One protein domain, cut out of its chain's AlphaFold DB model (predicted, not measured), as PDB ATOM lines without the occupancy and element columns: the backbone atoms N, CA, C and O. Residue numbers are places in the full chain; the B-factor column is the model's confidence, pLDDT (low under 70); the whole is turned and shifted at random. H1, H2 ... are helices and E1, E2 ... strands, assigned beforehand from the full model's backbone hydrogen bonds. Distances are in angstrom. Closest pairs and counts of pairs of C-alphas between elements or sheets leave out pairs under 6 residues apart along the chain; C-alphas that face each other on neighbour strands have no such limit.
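Overview. This is residues 19 to 237 of the 251 residues of an uncharacterized protein of Acidobacteria bacterium 13_1_40CM_4_65_8 (UniProt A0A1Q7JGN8). A small, strongly twisted sheet of four strands, E2, E4, E5 and E6, runs through the middle of the domain, with helix H6 between it and a separate two-strand ribbon, E1 and E3. Short helix H2 packs on the other face of the sheet, over E4, while H8 is on the same face as H6 and H7 only grazes the sheet; H5 lies off to one side, and long loops make up much of the rest, with residues 64 to 69 and 218 to 225 sticking out. The printed part has 219 residues with eight named helices and six named strands, in the order H1 H2 H3 H4 E1 H5 E2 H6 E3 E4 H7 H8 E5 E6; the class is mixed, helices and strands, with under half of the residues in named elements. The larger sheet has the order E2 E4 E5 E6 and is mixed, while E1 and E3 are antiparallel. The whole is compact, with a radius of gyration of the C-alphas of 17.2 A, and rounded, spanning 49 by 44 by 37 A.

Arrangement. In the larger sheet, E2, residues 120 to 122, is an edge strand, parallel to E4, residues 162 to 166, at 19 degrees, with N 121 and O 162 2.9 A apart, within hydrogen-bond range. On the other side of E4, E5, residues 207 to 211, is antiparallel at 157 degrees, with N 163 and O 210 at 2.8 A. E5 forms a hairpin with the other edge strand, E6, residues 233 to 236; they are antiparallel at 148 degrees, with N 209 and O 234 at 2.9 A. The sheet is only just strongly twisted, its C-alphas lying up to 4.5 A off the best plane. H6, residues 124 to 133, is on this sheet at a height of 9.5 A, only just over E2 with 3 of its C-alphas, and runs slantwise to the strands, at 41 degrees to E2 on the local plane. H2, residues 52 to 56, is on the opposite face, over E4 at a height of 7.2 A; the closest C-alphas of the two are those of Ala 53 and Ser 165, 4.9 A apart. E1, residues 97 to 101, and E3, residues 143 to 147, are antiparallel at 152 degrees, with N 99 and O 145 at 2.9 A; residues 76 to 77 pair antiparallel with residues 99 to 100 of E1. The closest C-alphas of H6 and E3 are those of Ala 129 and Ala 147, 5.6 A apart. H7, residues 173 to 178, only grazes the larger sheet and is close to H6 but not clearly touching, about perpendicular at 80 degrees, with C-alphas 124 and 174 closest at 6.3 A. H8, residues 184 to 195, is on the larger sheet; its closest C-alpha to E6 is that of Ala 190, 7.5 A from that of Leu 233. H5, residues 103 to 114, is apart from H6, and its closest C-alpha to E3 is that of Glu 103, 7.3 A from that of Gly 143. H1, residues 34 to 37, is close to H2 but not clearly touching, with C-alphas 37 and 52 at 7.9 A. H3, residues 59 to 66, and H4, residues 87 to 90, are apart from each other and from H5. In H3, H5, H6, H7 and H8 every O i to N i+4 pair is within hydrogen-bond range; H2 has 0 of 1, with 1 of 2 O i to N i+3 pairs, and H1 and H4 are too short for an i+4 pair.

Along the chain. H1 begins at C-alpha 34, (140.231, 149.536, 196.817). H8 measures 16.6 A from first to last C-alpha, H5 16.3 A, H6 14.3 A and H3 10.4 A. E5 measures 13.4 A, E4 13.3 A, E1 12.8 A and E3 12.3 A. E6 ends at C-alpha 236, (143.082, 131.900, 214.977).

Size, cuts and confidence. The two C-alphas farthest apart are those of His 19 and Pro 222, at 53.6 A. The printed part has no cut. The links H1 to H2, H3 to H4, E3 to E4, H8 to E5 and E5 to E6 are long. Mean pLDDT of the printed part is 85.9, and residues 214 to 237, E6 among them, are under 70.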
ATOM      1  N   HIS A  19     139.642 153.711 186.486       89.12
ATOM      2  CA  HIS A  19     138.482 152.940 186.032       89.12
ATOM      3  C   HIS A  19     138.395 151.545 186.649       89.12
ATOM      4  O   HIS A  19     137.315 150.952 186.649       89.12
ATOM      5  N   GLY A  20     139.510 151.021 187.157       87.31
ATOM      6  CA  GLY A  20     139.574 149.724 187.811       87.31
ATOM      7  C   GLY A  20     138.713 149.684 189.065       87.31
ATOM      8  O   GLY A  20     138.518 150.683 189.759       87.31
ATOM      9  N   ARG A  21     138.176 148.500 189.340       88.31
ATOM     10  CA  ARG A  21     137.395 148.210 190.538       88.31
ATOM     11  C   ARG A  21     137.855 146.872 191.105       88.31
ATOM     12  O   ARG A  21     138.256 146.013 190.316       88.31
ATOM     13  N   PRO A  22     137.796 146.687 192.432       89.25
ATOM     14  CA  PRO A  22     137.976 145.373 193.026       89.25
ATOM     15  C   PRO A  22     137.000 144.355 192.436       89.25
ATOM     16  O   PRO A  22     135.897 144.709 192.006       89.25
ATOM     17  N   ILE A  23     137.397 143.088 192.457       89.06
ATOM     18  CA  ILE A  23     136.482 141.987 192.166       89.06
ATOM     19  C   ILE A  23     135.376 141.987 193.219       89.06
ATOM     20  O   ILE A  23     135.647 142.011 194.417       89.06
ATOM     21  N   GLN A  24     134.128 141.982 192.752       88.25
ATOM     22  CA  GLN A  24     132.954 141.920 193.610       88.25
ATOM     23  C   GLN A  24     132.559 140.461 193.830       88.25
ATOM     24  O   GLN A  24     132.272 139.741 192.874       88.25
ATOM     25  N   TYR A  25     132.485 140.051 195.091       85.12
ATOM     26  CA  TYR A  25     132.065 138.705 195.463       85.12
ATOM     27  C   TYR A  25     130.549 138.634 195.647       85.12
ATOM     28  O   TYR A  25     129.949 139.528 196.242       85.12
ATOM     29  N   ALA A  26     129.926 137.545 195.187       84.69
ATOM     30  CA  ALA A  26     128.469 137.381 195.218       84.69
ATOM     31  C   ALA A  26     127.868 137.411 196.639       84.69
ATOM     32  O   ALA A  26     126.734 137.844 196.818       84.69
ATOM     33  N   HIS A  27     128.629 136.979 197.647       82.00
ATOM     34  CA  HIS A  27     128.206 136.989 199.051       82.00
ATOM     35  C   HIS A  27     128.408 138.353 199.740       82.00
ATOM     36  O   HIS A  27     127.987 138.524 200.884       82.00
ATOM     37  N   VAL A  28     129.037 139.327 199.068       85.62
ATOM     38  CA  VAL A  28     129.233 140.691 199.574       85.62
ATOM     39  C   VAL A  28     128.251 141.617 198.846       85.62
ATOM     40  O   VAL A  28     128.470 141.944 197.681       85.62
ATOM     41  N   PRO A  29     127.156 142.058 199.493       86.06
ATOM     42  CA  PRO A  29     126.118 142.847 198.825       86.06
ATOM     43  C   PRO A  29     126.520 144.311 198.602       86.06
ATOM     44  O   PRO A  29     125.947 144.990 197.752       86.06
ATOM     45  N   MET A  30     127.482 144.815 199.378       90.62
ATOM     46  CA  MET A  30     127.972 146.188 199.267       90.62
ATOM     47  C   MET A  30     129.128 146.288 198.262       90.62
ATOM     48  O   MET A  30     129.975 145.392 198.229       90.62
ATOM     49  N   PRO A  31     129.200 147.365 197.459       90.00
ATOM     50  CA  PRO A  31     130.324 147.583 196.558       90.00
ATOM     51  C   PRO A  31     131.647 147.677 197.320       90.00
ATOM     52  O   PRO A  31     131.759 148.476 198.249       90.00
ATOM     53  N   LEU A  32     132.646 146.903 196.896       90.56
ATOM     54  CA  LEU A  32     133.996 146.972 197.456       90.56
ATOM     55  C   LEU A  32     134.778 148.160 196.885       90.56
ATOM     56  O   LEU A  32     134.805 148.394 195.671       90.56
ATOM     57  N   ALA A  33     135.466 148.882 197.762       88.38
ATOM     58  CA  ALA A  33     136.459 149.888 197.417       88.38
ATOM     59  C   ALA A  33     137.880 149.310 197.483       88.38
ATOM     60  O   ALA A  33     138.133 148.251 198.054       88.38
ATOM     61  N   LEU A  34     138.848 150.019 196.892       85.31
ATOM     62  CA  LEU A  34     140.231 149.536 196.817       85.31
ATOM     63  C   LEU A  34     140.856 149.306 198.204       85.31
ATOM     64  O   LEU A  34     141.632 148.371 198.372       85.31
ATOM     65  N   TRP A  35     140.511 150.134 199.195       86.62
ATOM     66  CA  TRP A  35     141.016 149.983 200.562       86.62
ATOM     67  C   TRP A  35     140.422 148.776 201.298       86.62
ATOM     68  O   TRP A  35     141.080 148.263 202.196       86.62
ATOM     69  N   ASP A  36     139.246 148.281 200.898       88.19
ATOM     70  CA  ASP A  36     138.639 147.083 201.498       88.19
ATOM     71  C   ASP A  36     139.407 145.813 201.104       88.19
ATOM     72  O   ASP A  36     139.408 144.820 201.827       88.19
ATOM     73  N   VAL A  37     140.095 145.851 199.958       87.88
ATOM     74  CA  VAL A  37     140.853 144.723 199.395       87.88
ATOM     75  C   VAL A  37     142.371 144.901 199.495       87.88
ATOM     76  O   VAL A  37     143.135 144.102 198.951       87.88
ATOM     77  N   TRP A  38     142.844 145.936 200.195       87.69
ATOM     78  CA  TRP A  38     144.273 146.171 200.387       87.69
ATOM     79  C   TRP A  38     144.731 145.685 201.759       87.69
ATOM     80  O   TRP A  38     144.248 146.151 202.789       87.69
ATOM     81  N   THR A  39     145.702 144.771 201.802       86.12
ATOM     82  CA  THR A  39     146.277 144.322 203.078       86.12
ATOM     83  C   THR A  39     147.455 145.210 203.489       86.12
ATOM     84  O   THR A  39     148.189 145.693 202.624       86.12
ATOM     85  N   PRO A  40     147.727 145.386 204.798       82.75
ATOM     86  CA  PRO A  40     148.890 146.149 205.263       82.75
ATOM     87  C   PRO A  40     150.232 145.622 204.736       82.75
ATOM     88  O   PRO A  40     151.203 146.367 204.661       82.75
ATOM     89  N   ILE A  41     150.291 144.337 204.374       81.94
ATOM     90  CA  ILE A  41     151.497 143.663 203.880       81.94
ATOM     91  C   ILE A  41     151.621 143.669 202.348       81.94
ATOM     92  O   ILE A  41     152.643 143.220 201.822       81.94
ATOM     93  N   ALA A  42     150.607 144.154 201.626       84.12
ATOM     94  CA  ALA A  42     150.637 144.292 200.175       84.12
ATOM     95  C   ALA A  42     151.319 145.604 199.760       84.12
ATOM     96  O   ALA A  42     151.087 146.663 200.342       84.12
ATOM     97  N   SER A  43     152.159 145.530 198.725       79.44
ATOM     98  CA  SER A  43     152.933 146.674 198.218       79.44
ATOM     99  C   SER A  43     152.592 147.078 196.785       79.44
ATOM    100  O   SER A  43     152.749 148.245 196.441       79.44
ATOM    101  N   LEU A  44     152.129 146.143 195.947       84.62
ATOM    102  CA  LEU A  44     151.888 146.368 194.520       84.62
ATOM    103  C   LEU A  44     150.498 145.856 194.109       84.62
ATOM    104  O   LEU A  44     150.124 144.760 194.537       84.62
ATOM    105  N   PRO A  45     149.767 146.577 193.234       83.38
ATOM    106  CA  PRO A  45     148.491 146.132 192.675       83.38
ATOM    107  C   PRO A  45     148.737 145.112 191.551       83.38
ATOM    108  O   PRO A  45     148.517 145.389 190.376       83.38
ATOM    109  N   ALA A  46     149.299 143.956 191.905       86.25
ATOM    110  CA  ALA A  46     149.776 142.959 190.944       86.25
ATOM    111  C   ALA A  46     148.838 141.752 190.780       86.25
ATOM    112  O   ALA A  46     148.999 140.999 189.825       86.25
ATOM    113  N   ALA A  47     147.891 141.548 191.698       89.19
ATOM    114  CA  ALA A  47     146.965 140.416 191.701       89.19
ATOM    115  C   ALA A  47     145.543 140.846 191.327       89.19
ATOM    116  O   ALA A  47     145.172 142.005 191.513       89.19
ATOM    117  N   PHE A  48     144.752 139.894 190.831       87.00
ATOM    118  CA  PHE A  48     143.330 140.105 190.545       87.00
ATOM    119  C   PHE A  48     142.499 140.186 191.829       87.00
ATOM    120  O   PHE A  48     141.592 141.007 191.930       87.00
ATOM    121  N   GLU A  49     142.835 139.351 192.812       88.94
ATOM    122  CA  GLU A  49     142.147 139.259 194.099       88.94
ATOM    123  C   GLU A  49     143.059 139.677 195.262       88.94
ATOM    124  O   GLU A  49     144.289 139.548 195.172       88.94
ATOM    125  N   PRO A  50     142.482 140.163 196.378       88.69
ATOM    126  CA  PRO A  50     143.229 140.403 197.604       88.69
ATOM    127  C   PRO A  50     143.939 139.133 198.100       88.69
ATOM    128  O   PRO A  50     143.360 138.043 198.070       88.69
ATOM    129  N   PRO A  51     145.155 139.244 198.671       89.31
ATOM    130  CA  PRO A  51     145.779 138.153 199.413       89.31
ATOM    131  C   PRO A  51     145.075 137.985 200.771       89.31
ATOM    132  O   PRO A  51     145.613 138.368 201.809       89.31
ATOM    133  N   SER A  52     143.863 137.430 200.760       89.19
ATOM    134  CA  SER A  52     142.900 137.454 201.873       89.19
ATOM    135  C   SER A  52     143.417 136.875 203.191       89.19
ATOM    136  O   SER A  52     143.160 137.427 204.256       89.19
ATOM    137  N   ALA A  53     144.254 135.834 203.148       91.44
ATOM    138  CA  ALA A  53     144.917 135.304 204.347       91.44
ATOM    139  C   ALA A  53     145.778 136.357 205.082       91.44
ATOM    140  O   ALA A  53     146.045 136.229 206.277       91.44
ATOM    141  N   GLY A  54     146.216 137.401 204.374       90.88
ATOM    142  CA  GLY A  54     146.941 138.538 204.926       90.88
ATOM    143  C   GLY A  54     146.079 139.496 205.753       90.88
ATOM    144  O   GLY A  54     146.652 140.244 206.539       90.88
ATOM    145  N   PHE A  55     144.742 139.462 205.646       90.38
ATOM    146  CA  PHE A  55     143.852 140.281 206.487       90.38
ATOM    147  C   PHE A  55     143.950 139.923 207.973       90.38
ATOM    148  O   PHE A  55     143.715 140.768 208.831       90.38
ATOM    149  N   ALA A  56     144.361 138.695 208.297       88.88
ATOM    150  CA  ALA A  56     144.607 138.272 209.673       88.88
ATOM    151  C   ALA A  56     145.864 138.910 210.301       88.88
ATOM    152  O   ALA A  56     146.131 138.700 211.488       88.88
ATOM    153  N   LEU A  57     146.664 139.648 209.521       89.25
ATOM    154  CA  LEU A  57     147.911 140.262 209.964       89.25
ATOM    155  C   LEU A  57     147.809 141.788 209.979       89.25
ATOM    156  O   LEU A  57     147.281 142.416 209.066       89.25
ATOM    157  N   ASP A  58     148.417 142.384 211.000       88.31
ATOM    158  CA  ASP A  58     148.602 143.821 211.117       88.31
ATOM    159  C   ASP A  58     150.050 144.122 211.535       88.31
ATOM    160  O   ASP A  58     150.846 143.236 211.866       88.31
ATOM    161  N   TRP A  59     150.422 145.400 211.533       88.94
ATOM    162  CA  TRP A  59     151.779 145.800 211.902       88.94
ATOM    163  C   TRP A  59     152.143 145.463 213.353       88.94
ATOM    164  O   TRP A  59     153.325 145.282 213.656       88.94
ATOM    165  N   ARG A  60     151.161 145.350 214.257       91.62
ATOM    166  CA  ARG A  60     151.403 145.003 215.664       91.62
ATOM    167  C   ARG A  60     151.739 143.523 215.800       91.62
ATOM    168  O   ARG A  60     152.699 143.189 216.493       91.62
ATOM    169  N   SER A  61     150.999 142.646 215.127       90.25
ATOM    170  CA  SER A  61     151.233 141.205 215.140       90.25
ATOM    171  C   SER A  61     152.544 140.857 214.441       90.25
ATOM    172  O   SER A  61     153.336 140.098 215.000       90.25
ATOM    173  N   ILE A  62     152.852 141.492 213.303       91.62
ATOM    174  CA  ILE A  62     154.140 141.330 212.607       91.62
ATOM    175  C   ILE A  62     155.297 141.757 213.506       91.62
ATOM    176  O   ILE A  62     156.242 140.991 213.701       91.62
ATOM    177  N   ARG A  63     155.210 142.937 214.129       93.44
ATOM    178  CA  ARG A  63     156.240 143.406 215.061       93.44
ATOM    179  C   ARG A  63     156.431 142.443 216.234       93.44
ATOM    180  O   ARG A  63     157.563 142.085 216.544       93.44
ATOM    181  N   ALA A  64     155.342 141.975 216.842       94.81
ATOM    182  CA  ALA A  64     155.391 141.039 217.963       94.81
ATOM    183  C   ALA A  64     155.949 139.654 217.579       94.81
ATOM    184  O   ALA A  64     156.415 138.915 218.452       94.81
ATOM    185  N   MET A  65     155.879 139.268 216.303       93.88
ATOM    186  CA  MET A  65     156.560 138.085 215.768       93.88
ATOM    187  C   MET A  65     158.059 138.350 215.588       93.88
ATOM    188  O   MET A  65     158.874 137.561 216.074       93.88
ATOM    189  N   CYS A  66     158.432 139.486 214.994       94.62
ATOM    190  CA  CYS A  66     159.831 139.889 214.818       94.62
ATOM    191  C   CYS A  66     160.583 140.006 216.153       94.62
ATOM    192  O   CYS A  66     161.696 139.502 216.277       94.62
ATOM    193  N   GLU A  67     159.963 140.591 217.183       96.94
ATOM    194  CA  GLU A  67     160.531 140.699 218.541       96.94
ATOM    195  C   GLU A  67     160.769 139.329 219.204       96.94
ATOM    196  O   GLU A  67     161.597 139.206 220.103       96.94
ATOM    197  N   ARG A  68     160.088 138.277 218.732       96.19
ATOM    198  CA  ARG A  68     160.292 136.882 219.158       96.19
ATOM    199  C   ARG A  68     161.275 136.115 218.269       96.19
ATOM    200  O   ARG A  68     161.377 134.897 218.390       96.19
ATOM    201  N   GLY A  69     161.979 136.801 217.368       94.88
ATOM    202  CA  GLY A  69     162.940 136.192 216.448       94.88
ATOM    203  C   GLY A  69     162.305 135.465 215.260       94.88
ATOM    204  O   GLY A  69     162.988 134.693 214.590       94.88
ATOM    205  N   ILE A  70     161.016 135.686 214.981       95.88
ATOM    206  CA  ILE A  70     160.349 135.138 213.794       95.88
ATOM    207  C   ILE A  70     160.576 136.110 212.636       95.88
ATOM    208  O   ILE A  70     160.096 137.241 212.663       95.88
ATOM    209  N   ALA A  71     161.306 135.671 211.612       95.81
ATOM    210  CA  ALA A  71     161.510 136.469 210.410       95.81
ATOM    211  C   ALA A  71     160.209 136.589 209.600       95.81
ATOM    212  O   ALA A  71     159.510 135.598 209.390       95.81
ATOM    213  N   PHE A  72     159.930 137.790 209.094       95.50
ATOM    214  CA  PHE A  72     158.851 138.058 208.147       95.50
ATOM    215  C   PHE A  72     159.453 138.517 206.816       95.50
ATOM    216  O   PHE A  72     160.237 139.465 206.779       95.50
ATOM    217  N   VAL A  73     159.118 137.819 205.733       95.88
ATOM    218  CA  VAL A  73     159.612 138.086 204.375       95.88
ATOM    219  C   VAL A  73     158.462 137.985 203.383       95.88
ATOM    220  O   VAL A  73     157.480 137.293 203.641       95.88
ATOM    221  N   THR A  74     158.579 138.676 202.253       95.12
ATOM    222  CA  THR A  74     157.497 138.806 201.272       95.12
ATOM    223  C   THR A  74     157.907 138.274 199.901       95.12
ATOM    224  O   THR A  74     159.089 138.210 199.553       95.12
ATOM    225  N   ILE A  75     156.906 137.887 199.116       96.06
ATOM    226  CA  ILE A  75     157.017 137.639 197.677       96.06
ATOM    227  C   ILE A  75     155.982 138.514 196.971       96.06
ATOM    228  O   ILE A  75     154.983 138.902 197.580       96.06
ATOM    229  N   THR A  76     156.195 138.811 195.694       95.25
ATOM    230  CA  THR A  76     155.151 139.401 194.848       95.25
ATOM    231  C   THR A  76     154.473 138.280 194.079       95.25
ATOM    232  O   THR A  76     155.151 137.404 193.550       95.25
ATOM    233  N   HIS A  77     153.147 138.296 194.015       92.44
ATOM    234  CA  HIS A  77     152.378 137.259 193.344       92.44
ATOM    235  C   HIS A  77     151.210 137.888 192.591       92.44
ATOM    236  O   HIS A  77     150.390 138.574 193.194       92.44
ATOM    237  N   ALA A  78     151.129 137.640 191.290       91.19
ATOM    238  CA  ALA A  78     150.013 138.019 190.438       91.19
ATOM    239  C   ALA A  78     149.015 136.859 190.383       91.19
ATOM    240  O   ALA A  78     148.866 136.184 189.368       91.19
ATOM    241  N   ALA A  79     148.393 136.574 191.532       86.56
ATOM    242  CA  ALA A  79     147.388 135.521 191.617       86.56
ATOM    243  C   ALA A  79     146.188 135.871 190.732       86.56
ATOM    244  O   ALA A  79     145.773 137.036 190.670       86.56
ATOM    245  N   GLY A  80     145.655 134.852 190.060       87.12
ATOM    246  CA  GLY A  80     144.398 134.956 189.334       87.12
ATOM    247  C   GLY A  80     143.195 134.955 190.275       87.12
ATOM    248  O   GLY A  80     143.323 135.083 191.490       87.12
ATOM    249  N   ILE A  81     142.021 134.787 189.682       88.00
ATOM    250  CA  ILE A  81     140.757 134.653 190.404       88.00
ATOM    251  C   ILE A  81     140.602 133.268 191.034       88.00
ATOM    252  O   ILE A  81     141.113 132.274 190.507       88.00
ATOM    253  N   SER A  82     139.886 133.210 192.150       84.00
ATOM    254  CA  SER A  82     139.597 131.977 192.884       84.00
ATOM    255  C   SER A  82     138.297 131.301 192.440       84.00
ATOM    256  O   SER A  82     138.191 130.079 192.560       84.00
ATOM    257  N   SER A  83     137.364 132.069 191.866       85.12
ATOM    258  CA  SER A  83     136.163 131.584 191.179       85.12
ATOM    259  C   SER A  83     135.727 132.562 190.078       85.12
ATOM    260  O   SER A  83     135.849 133.779 190.214       85.12
ATOM    261  N   THR A  84     135.200 132.034 188.976       84.81
ATOM    262  CA  THR A  84     134.510 132.772 187.910       84.81
ATOM    263  C   THR A  84     132.992 132.772 188.099       84.81
ATOM    264  O   THR A  84     132.292 133.429 187.330       84.81
ATOM    265  N   GLY A  85     132.466 131.991 189.050       82.69
ATOM    266  CA  GLY A  85     131.038 131.677 189.174       82.69
ATOM    267  C   GLY A  85     130.512 130.687 188.123       82.69
ATOM    268  O   GLY A  85     129.310 130.441 188.067       82.69
ATOM    269  N   ASP A  86     131.391 130.111 187.297       87.88
ATOM    270  CA  ASP A  86     131.058 129.087 186.301       87.88
ATOM    271  C   ASP A  86     131.775 127.788 186.677       87.88
ATOM    272  O   ASP A  86     133.003 127.720 186.712       87.88
ATOM    273  N   ALA A  87     131.002 126.738 186.947       85.56
ATOM    274  CA  ALA A  87     131.536 125.488 187.476       85.56
ATOM    275  C   ALA A  87     132.450 124.726 186.496       85.56
ATOM    276  O   ALA A  87     133.216 123.868 186.933       85.56
ATOM    277  N   GLU A  88     132.357 124.963 185.185       87.94
ATOM    278  CA  GLU A  88     133.244 124.348 184.190       87.94
ATOM    279  C   GLU A  88     134.583 125.086 184.130       87.94
ATOM    280  O   GLU A  88     135.648 124.463 184.101       87.94
ATOM    281  N   LEU A  89     134.541 126.420 184.147       87.69
ATOM    282  CA  LEU A  89     135.747 127.245 184.183       87.69
ATOM    283  C   LEU A  89     136.502 127.084 185.505       87.69
ATOM    284  O   LEU A  89     137.725 126.937 185.484       87.69
ATOM    285  N   ASP A  90     135.791 127.012 186.628       87.38
ATOM    286  CA  ASP A  90     136.382 126.882 187.964       87.38
ATOM    287  C   ASP A  90     137.161 125.581 188.148       87.38
ATOM    288  O   ASP A  90     138.209 125.566 188.799       87.38
ATOM    289  N   ARG A  91     136.754 124.494 187.478       85.81
ATOM    290  CA  ARG A  91     137.530 123.238 187.459       85.81
ATOM    291  C   ARG A  91     138.924 123.403 186.854       85.81
ATOM    292  O   ARG A  91     139.805 122.580 187.106       85.81
ATOM    293  N   ARG A  92     139.146 124.453 186.060       87.44
ATOM    294  CA  ARG A  92     140.438 124.753 185.430       87.44
ATOM    295  C   ARG A  92     141.327 125.644 186.300       87.44
ATOM    296  O   ARG A  92     142.522 125.704 186.029       87.44
ATOM    297  N   LEU A  93     140.798 126.272 187.353       89.69
ATOM    298  CA  LEU A  93     141.558 127.136 188.268       89.69
ATOM    299  C   LEU A  93     142.480 126.336 189.204       89.69
ATOM    300  O   LEU A  93     142.134 125.202 189.536       89.69
ATOM    301  N   PRO A  94     143.620 126.887 189.667       91.25
ATOM    302  CA  PRO A  94     144.143 128.193 189.287       91.25
ATOM    303  C   PRO A  94     144.740 128.136 187.876       91.25
ATOM    304  O   PRO A  94     145.215 127.086 187.435       91.25
ATOM    305  N   PHE A  95     144.705 129.267 187.174       90.75
ATOM    306  CA  PHE A  95     145.520 129.460 185.974       90.75
ATOM    307  C   PHE A  95     146.985 129.695 186.351       90.75
ATOM    308  O   PHE A  95     147.318 129.741 187.528       90.75
ATOM    309  N   ASP A  96     147.845 129.846 185.350       93.38
ATOM    310  CA  ASP A  96     149.253 130.192 185.527       93.38
ATOM    311  C   ASP A  96     149.411 131.506 186.309       93.38
ATOM    312  O   ASP A  96     148.854 132.537 185.922       93.38
ATOM    313  N   GLU A  97     150.183 131.480 187.397       94.56
ATOM    314  CA  GLU A  97     150.320 132.625 188.303       94.56
ATOM    315  C   GLU A  97     151.754 133.178 188.285       94.56
ATOM    316  O   GLU A  97     152.671 132.545 188.822       94.56
ATOM    317  N   PRO A  98     151.994 134.356 187.680       96.31
ATOM    318  CA  PRO A  98     153.292 135.011 187.748       96.31
ATOM    319  C   PRO A  98     153.649 135.389 189.185       96.31
ATOM    320  O   PRO A  98     152.818 135.892 189.942       96.31
ATOM    321  N   TYR A  99     154.905 135.205 189.566       96.81
ATOM    322  CA  TYR A  99     155.404 135.597 190.876       96.81
ATOM    323  C   TYR A  99     156.852 136.078 190.794       96.81
ATOM    324  O   TYR A  99     157.587 135.757 189.860       96.81
ATOM    325  N   ARG A 100     157.276 136.808 191.828       97.38
ATOM    326  CA  ARG A 100     158.660 137.222 192.053       97.38
ATOM    327  C   ARG A 100     159.083 136.919 193.480       97.38
ATOM    328  O   ARG A 100     158.451 137.381 194.433       97.38
ATOM    329  N   ILE A 101     160.190 136.198 193.625       98.31
ATOM    330  CA  ILE A 101     160.822 135.933 194.922       98.31
ATOM    331  C   ILE A 101     162.078 136.805 195.042       98.31
ATOM    332  O   ILE A 101     163.032 136.578 194.296       98.31
ATOM    333  N   PRO A 102     162.120 137.779 195.968       97.94
ATOM    334  CA  PRO A 102     163.333 138.549 196.240       97.94
ATOM    335  C   PRO A 102     164.486 137.666 196.737       97.94
ATOM    336  O   PRO A 102     164.271 136.695 197.469       97.94
ATOM    337  N   GLU A 103     165.727 138.047 196.439       98.38
ATOM    338  CA  GLU A 103     166.938 137.354 196.898       98.38
ATOM    339  C   GLU A 103     166.986 137.267 198.427       98.38
ATOM    340  O   GLU A 103     167.306 136.220 198.991       98.38
ATOM    341  N   ALA A 104     166.589 138.347 199.108       97.88
ATOM    342  CA  ALA A 104     166.496 138.390 200.564       97.88
ATOM    343  C   ALA A 104     165.507 137.349 201.120       97.88
ATOM    344  O   ALA A 104     165.781 136.733 202.153       97.88
ATOM    345  N   THR A 105     164.394 137.112 200.417       98.25
ATOM    346  CA  THR A 105     163.379 136.119 200.789       98.25
ATOM    347  C   THR A 105     163.908 134.701 200.601       98.25
ATOM    348  O   THR A 105     163.843 133.902 201.537       98.25
ATOM    349  N   ALA A 106     164.519 134.396 199.452       98.25
ATOM    350  CA  ALA A 106     165.148 133.094 199.215       98.25
ATOM    351  C   ALA A 106     166.262 132.800 200.241       98.25
ATOM    352  O   ALA A 106     166.307 131.717 200.830       98.25
ATOM    353  N   ALA A 107     167.109 133.789 200.541       97.81
ATOM    354  CA  ALA A 107     168.168 133.672 201.541       97.81
ATOM    355  C   ALA A 107     167.626 133.507 202.973       97.81
ATOM    356  O   ALA A 107     168.219 132.793 203.785       97.81
ATOM    357  N   ALA A 108     166.517 134.164 203.323       98.19
ATOM    358  CA  ALA A 108     165.852 133.965 204.610       98.19
ATOM    359  C   ALA A 108     165.283 132.546 204.734       98.19
ATOM    360  O   ALA A 108     165.525 131.889 205.744       98.19
ATOM    361  N   ILE A 109     164.614 132.039 203.693       97.50
ATOM    362  CA  ILE A 109     164.099 130.664 203.662       97.50
ATOM    363  C   ILE A 109     165.245 129.659 203.823       97.50
ATOM    364  O   ILE A 109     165.154 128.755 204.654       97.50
ATOM    365  N   TRP A 110     166.343 129.835 203.081       95.75
ATOM    366  CA  TRP A 110     167.512 128.962 203.186       95.75
ATOM    367  C   TRP A 110     168.098 128.952 204.604       95.75
ATOM    368  O   TRP A 110     168.279 127.877 205.173       95.75
ATOM    369  N   ARG A 111     168.321 130.129 205.210       96.19
ATOM    370  CA  ARG A 111     168.840 130.249 206.585       96.19
ATOM    371  C   ARG A 111     167.920 129.579 207.602       96.19
ATOM    372  O   ARG A 111     168.398 128.832 208.451       96.19
ATOM    373  N   THR A 112     166.613 129.808 207.494       95.69
ATOM    374  CA  THR A 112     165.624 129.194 208.386       95.69
ATOM    375  C   THR A 112     165.663 127.674 208.280       95.69
ATOM    376  O   THR A 112     165.720 127.002 209.307       95.69
ATOM    377  N   ARG A 113     165.713 127.115 207.063       91.00
ATOM    378  CA  ARG A 113     165.801 125.657 206.871       91.00
ATOM    379  C   ARG A 113     167.129 125.080 207.361       91.00
ATOM    380  O   ARG A 113     167.121 124.039 208.010       91.00
ATOM    381  N   ALA A 114     168.249 125.757 207.105       90.19
ATOM    382  CA  ALA A 114     169.567 125.342 207.591       90.19
ATOM    383  C   ALA A 114     169.636 125.303 209.129       90.19
ATOM    384  O   ALA A 114     170.317 124.452 209.694       90.19
ATOM    385  N   ALA A 115     168.885 126.177 209.803       92.00
ATOM    386  CA  ALA A 115     168.752 126.204 211.258       92.00
ATOM    387  C   ALA A 115     167.692 125.225 211.815       92.00
ATOM    388  O   ALA A 115     167.412 125.254 213.012       92.00
ATOM    389  N   GLY A 116     167.061 124.390 210.978       90.12
ATOM    390  CA  GLY A 116     165.968 123.499 211.396       90.12
ATOM    391  C   GLY A 116     164.672 124.230 211.773       90.12
ATOM    392  O   GLY A 116     163.814 123.673 212.457       90.12
ATOM    393  N   GLY A 117     164.538 125.493 211.363       91.69
ATOM    394  CA  GLY A 117     163.342 126.303 211.549       91.69
ATOM    395  C   GLY A 117     162.213 125.921 210.589       91.69
ATOM    396  O   GLY A 117     162.373 125.085 209.703       91.69
ATOM    397  N   ARG A 118     161.058 126.567 210.772       94.19
ATOM    398  CA  ARG A 118     159.836 126.297 210.004       94.19
ATOM    399  C   ARG A 118     159.522 127.425 209.036       94.19
ATOM    400  O   ARG A 118     159.681 128.595 209.387       94.19
ATOM    401  N   ILE A 119     159.000 127.071 207.868       97.31
ATOM    402  CA  ILE A 119     158.461 128.018 206.893       97.31
ATOM    403  C   ILE A 119     156.936 128.017 206.988       97.31
ATOM    404  O   ILE A 119     156.286 126.994 206.766       97.31
ATOM    405  N   VAL A 120     156.369 129.176 207.319       97.56
ATOM    406  CA  VAL A 120     154.920 129.389 207.392       97.56
ATOM    407  C   VAL A 120     154.495 130.258 206.215       97.56
ATOM    408  O   VAL A 120     154.942 131.398 206.108       97.56
ATOM    409  N   ALA A 121     153.640 129.733 205.341       97.62
ATOM    410  CA  ALA A 121     153.053 130.510 204.257       97.62
ATOM    411  C   ALA A 121     151.795 131.242 204.734       97.62
ATOM    412  O   ALA A 121     150.988 130.690 205.482       97.62
ATOM    413  N   VAL A 122     151.611 132.473 204.264       96.25
ATOM    414  CA  VAL A 122     150.381 133.247 204.463       96.25
ATOM    415  C   VAL A 122     149.646 133.267 203.130       96.25
ATOM    416  O   VAL A 122     149.990 134.036 202.239       96.25
ATOM    417  N   GLY A 123     148.672 132.375 202.980       94.88
ATOM    418  CA  GLY A 123     147.925 132.173 201.746       94.88
ATOM    419  C   GLY A 123     148.420 130.998 200.898       94.88
ATOM    420  O   GLY A 123     149.592 130.617 200.894       94.88
ATOM    421  N   THR A 124     147.483 130.418 200.159       95.62
ATOM    422  CA  THR A 124     147.655 129.256 199.272       95.62
ATOM    423  C   THR A 124     148.486 129.579 198.026       95.62
ATOM    424  O   THR A 124     149.300 128.763 197.601       95.62
ATOM    425  N   THR A 125     148.345 130.786 197.478       94.81
ATOM    426  CA  THR A 125     149.145 131.315 196.357       94.81
ATOM    427  C   THR A 125     150.637 131.351 196.702       94.81
ATOM    428  O   THR A 125     151.477 130.899 195.927       94.81
ATOM    429  N   VAL A 126     150.978 131.767 197.929       96.81
ATOM    430  CA  VAL A 126     152.360 131.738 198.432       96.81
ATOM    431  C   VAL A 126     152.910 130.314 198.458       96.81
ATOM    432  O   VAL A 126     154.056 130.099 198.065       96.81
ATOM    433  N   VAL A 127     152.101 129.325 198.855       97.50
ATOM    434  CA  VAL A 127     152.510 127.912 198.798       97.50
ATOM    435  C   VAL A 127     152.822 127.497 197.364       97.50
ATOM    436  O   VAL A 127     153.888 126.933 197.127       97.50
ATOM    437  N   ARG A 128     151.948 127.809 196.399       96.88
ATOM    438  CA  ARG A 128     152.170 127.459 194.986       96.88
ATOM    439  C   ARG A 128     153.468 128.051 194.444       96.88
ATOM    440  O   ARG A 128     154.267 127.307 193.880       96.88
ATOM    441  N   ALA A 129     153.729 129.335 194.685       97.25
ATOM    442  CA  ALA A 129     154.964 129.977 194.239       97.25
ATOM    443  C   ALA A 129     156.225 129.386 194.887       97.25
ATOM    444  O   ALA A 129     157.197 129.099 194.188       97.25
ATOM    445  N   LEU A 130     156.223 129.167 196.208       98.00
ATOM    446  CA  LEU A 130     157.391 128.627 196.911       98.00
ATOM    447  C   LEU A 130     157.691 127.177 196.518       98.00
ATOM    448  O   LEU A 130     158.853 126.825 196.317       98.00
ATOM    449  N   GLU A 131     156.660 126.342 196.390       97.25
ATOM    450  CA  GLU A 131     156.822 124.944 195.986       97.25
ATOM    451  C   GLU A 131     157.222 124.825 194.512       97.25
ATOM    452  O   GLU A 131     158.079 124.006 194.179       97.25
ATOM    453  N   HIS A 132     156.693 125.690 193.637       97.31
ATOM    454  CA  HIS A 132     157.137 125.778 192.246       97.31
ATOM    455  C   HIS A 132     158.614 126.195 192.149       97.31
ATOM    456  O   HIS A 132     159.410 125.525 191.490       97.31
ATOM    457  N   ALA A 133     159.025 127.239 192.878       97.31
ATOM    458  CA  ALA A 133     160.411 127.720 192.898       97.31
ATOM    459  C   ALA A 133     161.423 126.687 193.430       97.31
ATOM    460  O   ALA A 133     162.627 126.824 193.197       97.31
ATOM    461  N   ALA A 134     160.937 125.667 194.139       95.44
ATOM    462  CA  ALA A 134     161.716 124.599 194.748       95.44
ATOM    463  C   ALA A 134     161.456 123.213 194.131       95.44
ATOM    464  O   ALA A 134     161.908 122.205 194.683       95.44
ATOM    465  N   ALA A 135     160.748 123.132 192.999       89.81
ATOM    466  CA  ALA A 135     160.249 121.870 192.450       89.81
ATOM    467  C   ALA A 135     161.356 120.840 192.148       89.81
ATOM    468  O   ALA A 135     161.146 119.640 192.338       89.81
ATOM    469  N   TYR A 136     162.535 121.307 191.720       85.00
ATOM    470  CA  TYR A 136     163.647 120.450 191.296       85.00
ATOM    471  C   TYR A 136     164.364 119.760 192.470       85.00
ATOM    472  O   TYR A 136     164.500 118.539 192.494       85.00
ATOM    473  N   ASP A 137     164.792 120.525 193.472       86.38
ATOM    474  CA  ASP A 137     165.719 120.084 194.528       86.38
ATOM    475  C   ASP A 137     165.299 120.513 195.944       86.38
ATOM    476  O   ASP A 137     165.997 120.232 196.918       86.38
ATOM    477  N   GLY A 138     164.148 121.169 196.101       89.81
ATOM    478  CA  GLY A 138     163.714 121.718 197.387       89.81
ATOM    479  C   GLY A 138     164.414 123.026 197.777       89.81
ATOM    480  O   GLY A 138     164.268 123.465 198.922       89.81
ATOM    481  N   VAL A 139     165.170 123.650 196.865       93.19
ATOM    482  CA  VAL A 139     165.812 124.953 197.075       93.19
ATOM    483  C   VAL A 139     165.004 126.042 196.373       93.19
ATOM    484  O   VAL A 139     164.841 126.016 195.156       93.19
ATOM    485  N   VAL A 140     164.523 127.020 197.143       97.12
ATOM    486  CA  VAL A 140     163.775 128.169 196.611       97.12
ATOM    487  C   VAL A 140     164.727 129.099 195.861       97.12
ATOM    488  O   VAL A 140     165.633 129.682 196.456       97.12
ATOM    489  N   ARG A 141     164.506 129.242 194.552       94.62
ATOM    490  CA  ARG A 141     165.252 130.163 193.686       94.62
ATOM    491  C   ARG A 141     164.611 131.553 193.697       94.62
ATOM    492  O   ARG A 141     163.393 131.670 193.605       94.62
ATOM    493  N   ALA A 142     165.442 132.587 193.810       98.25
ATOM    494  CA  ALA A 142     165.017 133.972 193.632       98.25
ATOM    495  C   ALA A 142     164.769 134.286 192.146       98.25
ATOM    496  O   ALA A 142     165.315 133.611 191.272       98.25
ATOM    497  N   GLY A 143     163.983 135.327 191.884       97.88
ATOM    498  CA  GLY A 143     163.678 135.817 190.540       97.88
ATOM    499  C   GLY A 143     162.198 135.741 190.175       97.88
ATOM    500  O   GLY A 143     161.348 135.381 190.996       97.88
ATOM    501  N   ASP A 144     161.920 136.131 188.935       98.00
ATOM    502  CA  ASP A 144     160.600 136.090 188.312       98.00
ATOM    503  C   ASP A 144     160.346 134.716 187.680       98.00
ATOM    504  O   ASP A 144     161.218 134.144 187.021       98.00
ATOM    505  N   ALA A 145     159.144 134.181 187.870       97.69
ATOM    506  CA  ALA A 145     158.707 132.927 187.268       97.69
ATOM    507  C   ALA A 145     157.173 132.856 187.228       97.69
ATOM    508  O   ALA A 145     156.477 133.777 187.653       97.69
ATOM    509  N   VAL A 146     156.646 131.757 186.692       97.31
ATOM    510  CA  VAL A 146     155.207 131.505 186.588       97.31
ATOM    511  C   VAL A 146     154.910 130.162 187.232       97.31
ATOM    512  O   VAL A 146     155.443 129.145 186.794       97.31
ATOM    513  N   ALA A 147     154.093 130.153 188.282       95.88
ATOM    514  CA  ALA A 147     153.651 128.925 188.922       95.88
ATOM    515  C   ALA A 147     152.582 128.259 188.050       95.88
ATOM    516  O   ALA A 147     151.471 128.765 187.923       95.88
ATOM    517  N   THR A 148     152.930 127.114 187.466       92.94
ATOM    518  CA  THR A 148     152.041 126.315 186.598       92.94
ATOM    519  C   THR A 148     151.606 124.998 187.252       92.94
ATOM    520  O   THR A 148     150.805 124.235 186.712       92.94
ATOM    521  N   THR A 149     152.162 124.679 188.425       86.56
ATOM    522  CA  THR A 149     151.946 123.391 189.094       86.56
ATOM    523  C   THR A 149     150.704 123.422 189.976       86.56
ATOM    524  O   THR A 149     150.587 124.242 190.887       86.56
ATOM    525  N   ARG A 150     149.811 122.452 189.767       90.69
ATOM    526  CA  ARG A 150     148.675 122.197 190.654       90.69
ATOM    527  C   ARG A 150     149.125 121.389 191.870       90.69
ATOM    528  O   ARG A 150     149.710 120.317 191.727       90.69
ATOM    529  N   ILE A 151     148.832 121.906 193.057       94.69
ATOM    530  CA  ILE A 151     149.075 121.220 194.329       94.69
ATOM    531  C   ILE A 151     147.768 120.570 194.777       94.69
ATOM    532  O   ILE A 151     146.730 121.225 194.778       94.69
ATOM    533  N   GLY A 152     147.835 119.291 195.135       94.75
ATOM    534  CA  GLY A 152     146.703 118.490 195.590       94.75
ATOM    535  C   GLY A 152     147.110 117.472 196.665       94.75
ATOM    536  O   GLY A 152     148.258 117.487 197.118       94.75
ATOM    537  N   PRO A 153     146.229 116.518 197.017       93.56
ATOM    538  CA  PRO A 153     146.436 115.566 198.119       93.56
ATOM    539  C   PRO A 153     147.743 114.761 198.050       93.56
ATOM    540  O   PRO A 153     148.340 114.429 199.069       93.56
ATOM    541  N   ASN A 154     148.200 114.447 196.833       92.69
ATOM    542  CA  ASN A 154     149.394 113.629 196.593       92.69
ATOM    543  C   ASN A 154     150.668 114.463 196.373       92.69
ATOM    544  O   ASN A 154     151.742 113.913 196.113       92.69
ATOM    545  N   SER A 155     150.571 115.791 196.436       93.31
ATOM    546  CA  SER A 155     151.712 116.675 196.230       93.31
ATOM    547  C   SER A 155     152.628 116.670 197.449       93.31
ATOM    548  O   SER A 155     152.226 116.978 198.569       93.31
ATOM    549  N   ARG A 156     153.915 116.387 197.228       90.94
ATOM    550  CA  ARG A 156     154.933 116.515 198.271       90.94
ATOM    551  C   ARG A 156     155.383 117.966 198.398       90.94
ATOM    552  O   ARG A 156     156.199 118.432 197.610       90.94
ATOM    553  N   LEU A 157     154.924 118.627 199.451       93.12
ATOM    554  CA  LEU A 157     155.390 119.956 199.842       93.12
ATOM    555  C   LEU A 157     156.821 119.882 200.408       93.12
ATOM    556  O   LEU A 157     157.059 119.228 201.433       93.12
ATOM    557  N   ARG A 158     157.770 120.547 199.753       92.88
ATOM    558  CA  ARG A 158     159.212 120.546 200.047       92.88
ATOM    559  C   ARG A 158     159.647 121.721 200.918       92.88
ATOM    560  O   ARG A 158     160.659 121.597 201.611       92.88
ATOM    561  N   VAL A 159     158.919 122.835 200.865       95.56
ATOM    562  CA  VAL A 159     159.331 124.111 201.465       95.56
ATOM    563  C   VAL A 159     158.454 124.475 202.647       95.56
ATOM    564  O   VAL A 159     158.980 124.751 203.719       95.56
ATOM    565  N   VAL A 160     157.136 124.498 202.456       97.06
ATOM    566  CA  VAL A 160     156.203 125.087 203.424       97.06
ATOM    567  C   VAL A 160     155.793 124.055 204.466       97.06
ATOM    568  O   VAL A 160     155.292 122.998 204.102       97.06
ATOM    569  N   ASP A 161     155.953 124.350 205.754       95.31
ATOM    570  CA  ASP A 161     155.625 123.435 206.860       95.31
ATOM    571  C   ASP A 161     154.224 123.665 207.436       95.31
ATOM    572  O   ASP A 161     153.587 122.732 207.938       95.31
ATOM    573  N   ALA A 162     153.750 124.908 207.363       96.56
ATOM    574  CA  ALA A 162     152.431 125.319 207.815       96.56
ATOM    575  C   ALA A 162     151.876 126.454 206.949       96.56
ATOM    576  O   ALA A 162     152.631 127.194 206.319       96.56
ATOM    577  N   ILE A 163     150.559 126.606 206.955       97.25
ATOM    578  CA  ILE A 163     149.841 127.630 206.204       97.25
ATOM    579  C   ILE A 163     148.834 128.348 207.108       97.25
ATOM    580  O   ILE A 163     148.090 127.710 207.855       97.25
ATOM    581  N   LEU A 164     148.813 129.678 207.022       95.88
ATOM    582  CA  LEU A 164     147.689 130.521 207.424       95.88
ATOM    583  C   LEU A 164     146.820 130.765 206.186       95.88
ATOM    584  O   LEU A 164     147.326 131.238 205.168       95.88
ATOM    585  N   SER A 165     145.542 130.413 206.248       94.31
ATOM    586  CA  SER A 165     144.617 130.464 205.111       94.31
ATOM    587  C   SER A 165     143.209 130.818 205.583       94.31
ATOM    588  O   SER A 165     142.904 130.639 206.755       94.31
ATOM    589  N   GLY A 166     142.331 131.251 204.678       91.31
ATOM    590  CA  GLY A 166     140.886 131.141 204.893       91.31
ATOM    591  C   GLY A 166     140.408 129.685 204.819       91.31
ATOM    592  O   GLY A 166     141.187 128.772 204.504       91.31
ATOM    593  N   THR A 167     139.127 129.471 205.100       90.19
ATOM    594  CA  THR A 167     138.424 128.212 204.810       90.19
ATOM    595  C   THR A 167     138.039 128.144 203.339       90.19
ATOM    596  O   THR A 167     137.623 129.155 202.777       90.19
ATOM    597  N   HIS A 168     138.096 126.955 202.745       91.44
ATOM    598  CA  HIS A 168     137.780 126.750 201.333       91.44
ATOM    599  C   HIS A 168     136.746 125.645 201.170       91.44
ATOM    600  O   HIS A 168     136.699 124.720 201.979       91.44
ATOM    601  N   GLU A 169     135.938 125.735 200.121       89.56
ATOM    602  CA  GLU A 169     134.930 124.724 199.809       89.56
ATOM    603  C   GLU A 169     135.571 123.476 199.179       89.56
ATOM    604  O   GLU A 169     136.502 123.618 198.370       89.56
ATOM    605  N   PRO A 170     135.087 122.261 199.504       91.94
ATOM    606  CA  PRO A 170     135.527 121.033 198.850       91.94
ATOM    607  C   PRO A 170     135.467 121.123 197.322       91.94
ATOM    608  O   PRO A 170     134.510 121.641 196.753       91.94
ATOM    609  N   GLY A 171     136.500 120.611 196.649       87.31
ATOM    610  CA  GLY A 171     136.628 120.667 195.189       87.31
ATOM    611  C   GLY A 171     137.216 121.972 194.640       87.31
ATOM    612  O   GLY A 171     137.630 122.003 193.480       87.31
ATOM    613  N   SER A 172     137.332 123.031 195.449       90.62
ATOM    614  CA  SER A 172     138.101 124.217 195.058       90.62
ATOM    615  C   SER A 172     139.601 123.912 195.029       90.62
ATOM    616  O   SER A 172     140.121 123.126 195.822       90.62
ATOM    617  N   SER A 173     140.346 124.587 194.154       91.88
ATOM    618  CA  SER A 173     141.798 124.380 194.064       91.88
ATOM    619  C   SER A 173     142.556 124.723 195.351       91.88
ATOM    620  O   SER A 173     143.612 124.158 195.637       91.88
ATOM    621  N   HIS A 174     142.008 125.640 196.147       93.88
ATOM    622  CA  HIS A 174     142.532 125.984 197.456       93.88
ATOM    623  C   HIS A 174     142.305 124.868 198.471       93.88
ATOM    624  O   HIS A 174     143.239 124.530 199.196       93.88
ATOM    625  N   TYR A 175     141.119 124.254 198.483       94.94
ATOM    626  CA  TYR A 175     140.839 123.084 199.312       94.94
ATOM    627  C   TYR A 175     141.732 121.900 198.939       94.94
ATOM    628  O   TYR A 175     142.373 121.321 199.814       94.94
ATOM    629  N   GLU A 176     141.870 121.607 197.643       95.25
ATOM    630  CA  GLU A 176     142.769 120.556 197.148       95.25
ATOM    631  C   GLU A 176     144.219 120.781 197.599       95.25
ATOM    632  O   GLU A 176     144.901 119.846 198.020       95.25
ATOM    633  N   LEU A 177     144.690 122.032 197.598       96.62
ATOM    634  CA  LEU A 177     146.011 122.371 198.121       96.62
ATOM    635  C   LEU A 177     146.123 122.099 199.627       96.62
ATOM    636  O   LEU A 177     147.157 121.600 200.075       96.62
ATOM    637  N   LEU A 178     145.088 122.395 200.419       96.56
ATOM    638  CA  LEU A 178     145.089 122.100 201.858       96.56
ATOM    639  C   LEU A 178     145.183 120.592 202.144       96.56
ATOM    640  O   LEU A 178     145.771 120.207 203.160       96.56
ATOM    641  N   LEU A 179     144.698 119.740 201.236       96.19
ATOM    642  CA  LEU A 179     144.839 118.283 201.339       96.19
ATOM    643  C   LEU A 179     146.297 117.803 201.229       96.19
ATOM    644  O   LEU A 179     146.615 116.704 201.676       96.19
ATOM    645  N   ALA A 180     147.212 118.630 200.707       95.56
ATOM    646  CA  ALA A 180     148.652 118.355 200.749       95.56
ATOM    647  C   ALA A 180     149.259 118.535 202.159       95.56
ATOM    648  O   ALA A 180     150.383 118.096 202.418       95.56
ATOM    649  N   PHE A 181     148.546 119.209 203.071       95.00
ATOM    650  CA  PHE A 181     148.973 119.416 204.457       95.00
ATOM    651  C   PHE A 181     148.353 118.399 205.413       95.00
ATOM    652  O   PHE A 181     149.061 117.865 206.266       95.00
ATOM    653  N   VAL A 182     147.046 118.158 205.307       95.25
ATOM    654  CA  VAL A 182     146.269 117.328 206.243       95.25
ATOM    655  C   VAL A 182     145.219 116.503 205.502       95.25
ATOM    656  O   VAL A 182     144.878 116.794 204.363       95.25
ATOM    657  N   SER A 183     144.684 115.466 206.149       94.19
ATOM    658  CA  SER A 183     143.654 114.625 205.532       94.19
ATOM    659  C   SER A 183     142.330 115.360 205.328       94.19
ATOM    660  O   SER A 183     141.953 116.215 206.130       94.19
ATOM    661  N   ASP A 184     141.570 114.923 204.324       95.12
ATOM    662  CA  ASP A 184     140.220 115.420 204.039       95.12
ATOM    663  C   ASP A 184     139.299 115.331 205.263       95.12
ATOM    664  O   ASP A 184     138.705 116.318 205.684       95.12
ATOM    665  N   ALA A 185     139.309 114.192 205.962       94.56
ATOM    666  CA  ALA A 185     138.564 114.027 207.210       94.56
ATOM    667  C   ALA A 185     138.928 115.078 208.278       94.56
ATOM    668  O   ALA A 185     138.099 115.419 209.120       94.56
ATOM    669  N   THR A 186     140.168 115.580 208.290       94.50
ATOM    670  CA  THR A 186     140.588 116.642 209.217       94.50
ATOM    671  C   THR A 186     140.022 117.996 208.803       94.50
ATOM    672  O   THR A 186     139.530 118.712 209.673       94.50
ATOM    673  N   LEU A 187     140.014 118.319 207.507       94.19
ATOM    674  CA  LEU A 187     139.383 119.541 206.995       94.19
ATOM    675  C   LEU A 187     137.860 119.525 207.189       94.19
ATOM    676  O   LEU A 187     137.293 120.521 207.627       94.19
ATOM    677  N   GLN A 188     137.198 118.388 206.978       93.81
ATOM    678  CA  GLN A 188     135.756 118.268 207.222       93.81
ATOM    679  C   GLN A 188     135.403 118.473 208.703       93.81
ATOM    680  O   GLN A 188     134.484 119.227 209.028       93.81
ATOM    681  N   ARG A 189     136.172 117.871 209.628       93.44
ATOM    682  CA  ARG A 189     135.998 118.118 211.073       93.44
ATOM    683  C   ARG A 189     136.245 119.581 211.436       93.44
ATOM    684  O   ARG A 189     135.522 120.120 212.271       93.44
ATOM    685  N   ALA A 190     137.244 120.212 210.818       91.00
ATOM    686  CA  ALA A 190     137.528 121.635 210.985       91.00
ATOM    687  C   ALA A 190     136.315 122.488 210.611       91.00
ATOM    688  O   ALA A 190     135.865 123.301 211.414       91.00
ATOM    689  N   SER A 191     135.778 122.255 209.411       90.81
ATOM    690  CA  SER A 191     134.640 122.990 208.866       90.81
ATOM    691  C   SER A 191     133.425 122.883 209.781       90.81
ATOM    692  O   SER A 191     132.893 123.901 210.211       90.81
ATOM    693  N   ALA A 192     133.057 121.662 210.187       91.00
ATOM    694  CA  ALA A 192     131.936 121.445 211.100       91.00
ATOM    695  C   ALA A 192     132.141 122.139 212.461       91.00
ATOM    696  O   ALA A 192     131.207 122.685 213.046       91.00
ATOM    697  N   ALA A 193     133.372 122.144 212.984       92.31
ATOM    698  CA  ALA A 193     133.684 122.791 214.257       92.31
ATOM    699  C   ALA A 193     133.649 124.326 214.190       92.31
ATOM    700  O   ALA A 193     133.326 124.954 215.206       92.31
ATOM    701  N   LEU A 194     134.010 124.903 213.038       90.81
ATOM    702  CA  LEU A 194     133.945 126.335 212.739       90.81
ATOM    703  C   LEU A 194     132.491 126.788 212.587       90.81
ATOM    704  O   LEU A 194     132.080 127.734 213.260       90.81
ATOM    705  N   GLU A 195     131.705 126.055 211.799       90.75
ATOM    706  CA  GLU A 195     130.275 126.298 211.599       90.75
ATOM    707  C   GLU A 195     129.511 126.249 212.927       90.75
ATOM    708  O   GLU A 195     128.833 127.207 213.295       90.75
ATOM    709  N   ALA A 196     129.722 125.198 213.729       93.38
ATOM    710  CA  ALA A 196     129.089 125.051 215.042       93.38
ATOM    711  C   ALA A 196     129.434 126.181 216.034       93.38
ATOM    712  O   ALA A 196     128.782 126.321 217.069       93.38
ATOM    713  N   ARG A 197     130.481 126.965 215.757       93.31
ATOM    714  CA  ARG A 197     130.930 128.099 216.576       93.31
ATOM    715  C   ARG A 197     130.656 129.458 215.931       93.31
ATOM    716  O   ARG A 197     131.054 130.466 216.509       93.31
ATOM    717  N   GLY A 198     129.991 129.495 214.776       91.69
ATOM    718  CA  GLY A 198     129.652 130.734 214.076       91.69
ATOM    719  C   GLY A 198     130.857 131.475 213.494       91.69
ATOM    720  O   GLY A 198     130.811 132.698 213.373       91.69
ATOM    721  N   TYR A 199     131.941 130.763 213.170       91.12
ATOM    722  CA  TYR A 199     133.051 131.357 212.424       91.12
ATOM    723  C   TYR A 199     132.611 131.681 210.997       91.12
ATOM    724  O   TYR A 199     131.818 130.957 210.392       91.12
ATOM    725  N   ARG A 200     133.144 132.776 210.462       87.81
ATOM    726  CA  ARG A 200     132.858 133.249 209.108       87.81
ATOM    727  C   ARG A 200     133.810 132.595 208.111       87.81
ATOM    728  O   ARG A 200     134.974 132.358 208.420       87.81
ATOM    729  N   THR A 201     133.319 132.328 206.912       85.31
ATOM    730  CA  THR A 201     134.073 131.735 205.796       85.31
ATOM    731  C   THR A 201     134.311 132.781 204.695       85.31
ATOM    732  O   THR A 201     133.955 133.946 204.870       85.31
ATOM    733  N   HIS A 202     134.889 132.367 203.560       82.81
ATOM    734  CA  HIS A 202     135.199 133.217 202.397       82.81
ATOM    735  C   HIS A 202     136.309 134.260 202.648       82.81
ATOM    736  O   HIS A 202     137.006 134.219 203.665       82.81
ATOM    737  N   GLU A 203     136.542 135.156 201.687       82.88
ATOM    738  CA  GLU A 203     137.717 136.035 201.599       82.88
ATOM    739  C   GLU A 203     137.825 137.036 202.755       82.88
ATOM    740  O   GLU A 203     138.931 137.409 203.139       82.88
ATOM    741  N   PHE A 204     136.693 137.438 203.334       84.50
ATOM    742  CA  PHE A 204     136.621 138.340 204.493       84.50
ATOM    743  C   PHE A 204     136.260 137.609 205.795       84.50
ATOM    744  O   PHE A 204     135.914 138.239 206.799       84.50
ATOM    745  N   GLY A 205     136.283 136.277 205.764       85.88
ATOM    746  CA  GLY A 205     135.991 135.426 206.904       85.88
ATOM    747  C   GLY A 205     137.173 135.240 207.848       85.88
ATOM    748  O   GLY A 205     138.183 135.944 207.818       85.88
ATOM    749  N   ASP A 206     137.036 134.244 208.710       90.50
ATOM    750  CA  ASP A 206     138.058 133.851 209.660       90.50
ATOM    751  C   ASP A 206     139.168 133.010 209.018       90.50
ATOM    752  O   ASP A 206     139.058 132.480 207.911       90.50
ATOM    753  N   SER A 207     140.277 132.880 209.748       90.88
ATOM    754  CA  SER A 207     141.466 132.165 209.291       90.88
ATOM    755  C   SER A 207     141.701 130.856 210.042       90.88
ATOM    756  O   SER A 207     141.475 130.721 211.247       90.88
ATOM    757  N   VAL A 208     142.255 129.890 209.320       93.00
ATOM    758  CA  VAL A 208     142.731 128.607 209.824       93.00
ATOM    759  C   VAL A 208     144.250 128.533 209.734       93.00
ATOM    760  O   VAL A 208     144.864 128.993 208.769       93.00
ATOM    761  N   PHE A 209     144.865 127.926 210.748       94.94
ATOM    762  CA  PHE A 209     146.287 127.618 210.769       94.94
ATOM    763  C   PHE A 209     146.486 126.102 210.718       94.94
ATOM    764  O   PHE A 209     146.120 125.376 211.650       94.94
ATOM    765  N   ILE A 210     147.068 125.628 209.618       93.88
ATOM    766  CA  ILE A 210     147.213 124.205 209.300       93.88
ATOM    767  C   ILE A 210     148.698 123.868 209.234       93.88
ATOM    768  O   ILE A 210     149.470 124.555 208.571       93.88
ATOM    769  N   MET A 211     149.108 122.796 209.909       91.38
ATOM    770  CA  MET A 211     150.489 122.313 209.901       91.38
ATOM    771  C   MET A 211     150.558 120.881 209.385       91.38
ATOM    772  O   MET A 211     149.649 120.088 209.636       91.38
ATOM    773  N   LYS A 212     151.678 120.510 208.756       85.62
ATOM    774  CA  LYS A 212     151.938 119.104 208.420       85.62
ATOM    775  C   LYS A 212     152.025 118.230 209.689       85.62
ATOM    776  O   LYS A 212     152.657 118.647 210.668       85.62
ATOM    777  N   PRO A 213     151.501 116.988 209.664       71.25
ATOM    778  CA  PRO A 213     151.520 116.060 210.797       71.25
ATOM    779  C   PRO A 213     152.907 115.756 211.373       71.25
ATOM    780  O   PRO A 213     153.023 115.458 212.556       71.25
ATOM    781  N   THR A 214     153.973 115.854 210.578       63.16
ATOM    782  CA  THR A 214     155.350 115.562 211.008       63.16
ATOM    783  C   THR A 214     155.911 116.525 212.067       63.16
ATOM    784  O   THR A 214     156.978 116.249 212.611       63.16
ATOM    785  N   TYR A 215     155.214 117.617 212.410       52.97
ATOM    786  CA  TYR A 215     155.720 118.667 213.310       52.97
ATOM    787  C   TYR A 215     154.972 118.823 214.644       52.97
ATOM    788  O   TYR A 215     155.239 119.763 215.398       52.97
ATOM    789  N   THR A 216     154.045 117.926 214.983       50.56
ATOM    790  CA  THR A 216     153.199 118.064 216.185       50.56
ATOM    791  C   THR A 216     153.909 117.787 217.517       50.56
ATOM    792  O   THR A 216     153.395 118.208 218.552       50.56
ATOM    793  N   ASN A 217     155.099 117.169 217.533       37.00
ATOM    794  CA  ASN A 217     155.681 116.632 218.775       37.00
ATOM    795  C   ASN A 217     156.700 117.507 219.537       37.00
ATOM    796  O   ASN A 217     157.095 117.108 220.628       37.00
ATOM    797  N   ALA A 218     157.131 118.678 219.044       38.91
ATOM    798  CA  ALA A 218     158.316 119.338 219.628       38.91
ATOM    799  C   ALA A 218     158.117 120.669 220.394       38.91
ATOM    800  O   ALA A 218     159.047 121.073 221.081       38.91
ATOM    801  N   LEU A 219     157.001 121.412 220.280       42.16
ATOM    802  CA  LEU A 219     157.099 122.879 220.498       42.16
ATOM    803  C   LEU A 219     155.965 123.624 221.233       42.16
ATOM    804  O   LEU A 219     155.901 124.847 221.125       42.16
ATOM    805  N   PHE A 220     155.104 122.980 222.028       37.66
ATOM    806  CA  PHE A 220     154.133 123.739 222.840       37.66
ATOM    807  C   PHE A 220     154.314 123.518 224.345       37.66
ATOM    808  O   PHE A 220     153.971 122.441 224.834       37.66
ATOM    809  N   PRO A 221     154.812 124.517 225.108       30.58
ATOM    810  CA  PRO A 221     154.802 124.436 226.561       30.58
ATOM    811  C   PRO A 221     153.350 124.343 227.074       30.58
ATOM    812  O   PRO A 221     152.459 124.997 226.521       30.58
ATOM    813  N   PRO A 222     153.091 123.568 228.143       33.09
ATOM    814  CA  PRO A 222     151.755 123.125 228.571       33.09
ATOM    815  C   PRO A 222     150.810 124.217 229.128       33.09
ATOM    816  O   PRO A 222     149.839 123.889 229.804       33.09
ATOM    817  N   ARG A 223     151.063 125.512 228.879       30.56
ATOM    818  CA  ARG A 223     150.307 126.635 229.475       30.56
ATOM    819  C   ARG A 223     149.513 127.523 228.516       30.56
ATOM    820  O   ARG A 223     148.708 128.315 228.994       30.56
ATOM    821  N   ALA A 224     149.642 127.379 227.196       31.48
ATOM    822  CA  ALA A 224     148.528 127.795 226.338       31.48
ATOM    823  C   ALA A 224     147.379 126.821 226.632       31.48
ATOM    824  O   ALA A 224     147.663 125.636 226.775       31.48
ATOM    825  N   ARG A 225     146.123 127.261 226.779       29.95
ATOM    826  CA  ARG A 225     144.983 126.332 226.905       29.95
ATOM    827  C   ARG A 225     144.971 125.414 225.676       29.95
ATOM    828  O   ARG A 225     144.451 125.772 224.627       29.95
ATOM    829  N   VAL A 226     145.613 124.255 225.809       33.97
ATOM    830  CA  VAL A 226     145.641 123.188 224.819       33.97
ATOM    831  C   VAL A 226     144.295 122.494 224.947       33.97
ATOM    832  O   VAL A 226     144.114 121.638 225.809       33.97
ATOM    833  N   LEU A 227     143.335 122.869 224.106       33.59
ATOM    834  CA  LEU A 227     142.273 121.935 223.758       33.59
ATOM    835  C   LEU A 227     142.952 120.856 222.910       33.59
ATOM    836  O   LEU A 227     143.307 121.089 221.759       33.59
ATOM    837  N   LYS A 228     143.277 119.727 223.546       27.23
ATOM    838  CA  LYS A 228     143.824 118.554 222.867       27.23
ATOM    839  C   LYS A 228     142.732 117.987 221.962       27.23
ATOM    840  O   LYS A 228     141.805 117.360 222.462       27.23
ATOM    841  N   ASP A 229     142.889 118.135 220.656       34.69
ATOM    842  CA  ASP A 229     142.538 117.073 219.719       34.69
ATOM    843  C   ASP A 229     143.822 116.614 219.008       34.69
ATOM    844  O   ASP A 229     144.827 117.328 218.947       34.69
ATOM    845  N   ALA A 230     143.864 115.350 218.612       32.22
ATOM    846  CA  ALA A 230     145.099 114.657 218.271       32.22
ATOM    847  C   ALA A 230     145.558 114.884 216.814       32.22
ATOM    848  O   ALA A 230     146.307 114.060 216.294       32.22
ATOM    849  N   GLN A 231     145.122 115.949 216.122       37.50
ATOM    850  CA  GLN A 231     145.359 116.088 214.671       37.50
ATOM    851  C   GLN A 231     145.708 117.505 214.158       37.50
ATOM    852  O   GLN A 231     145.616 117.758 212.962       37.50
ATOM    853  N   GLY A 232     146.230 118.402 215.000       38.41
ATOM    854  CA  GLY A 232     147.122 119.476 214.522       38.41
ATOM    855  C   GLY A 232     146.489 120.687 213.815       38.41
ATOM    856  O   GLY A 232     147.211 121.420 213.142       38.41
ATOM    857  N   LEU A 233     145.197 120.956 214.007       38.56
ATOM    858  CA  LEU A 233     144.557 122.185 213.532       38.56
ATOM    859  C   LEU A 233     144.475 123.236 214.650       38.56
ATOM    860  O   LEU A 233     144.084 122.922 215.774       38.56
ATOM    861  N   ARG A 234     144.805 124.500 214.352       47.16
ATOM    862  CA  ARG A 234     144.528 125.631 215.255       47.16
ATOM    863  C   ARG A 234     143.743 126.718 214.541       47.16
ATOM    864  O   ARG A 234     144.095 127.134 213.445       47.16
ATOM    865  N   ILE A 235     142.698 127.191 215.205       40.38
ATOM    866  CA  ILE A 235     141.845 128.277 214.729       40.38
ATOM    867  C   ILE A 235     142.372 129.571 215.349       40.38
ATOM    868  O   ILE A 235     142.542 129.642 216.570       40.38
ATOM    869  N   VAL A 236     142.676 130.568 214.518       39.41
ATOM    870  CA  VAL A 236     143.082 131.900 214.977       39.41
ATOM    871  C   VAL A 236     141.896 132.824 214.713       39.41
ATOM    872  O   VAL A 236     141.623 133.099 213.547       39.41
ATOM    873  N   PRO A 237     141.163 133.280 215.747       36.09
ATOM    874  CA  PRO A 237     140.118 134.268 215.536       36.09
ATOM    875  C   PRO A 237     140.764 135.530 214.966       36.09
ATOM    876  O   PRO A 237     141.710 136.064 215.555       36.09
TER     877      PRO A 237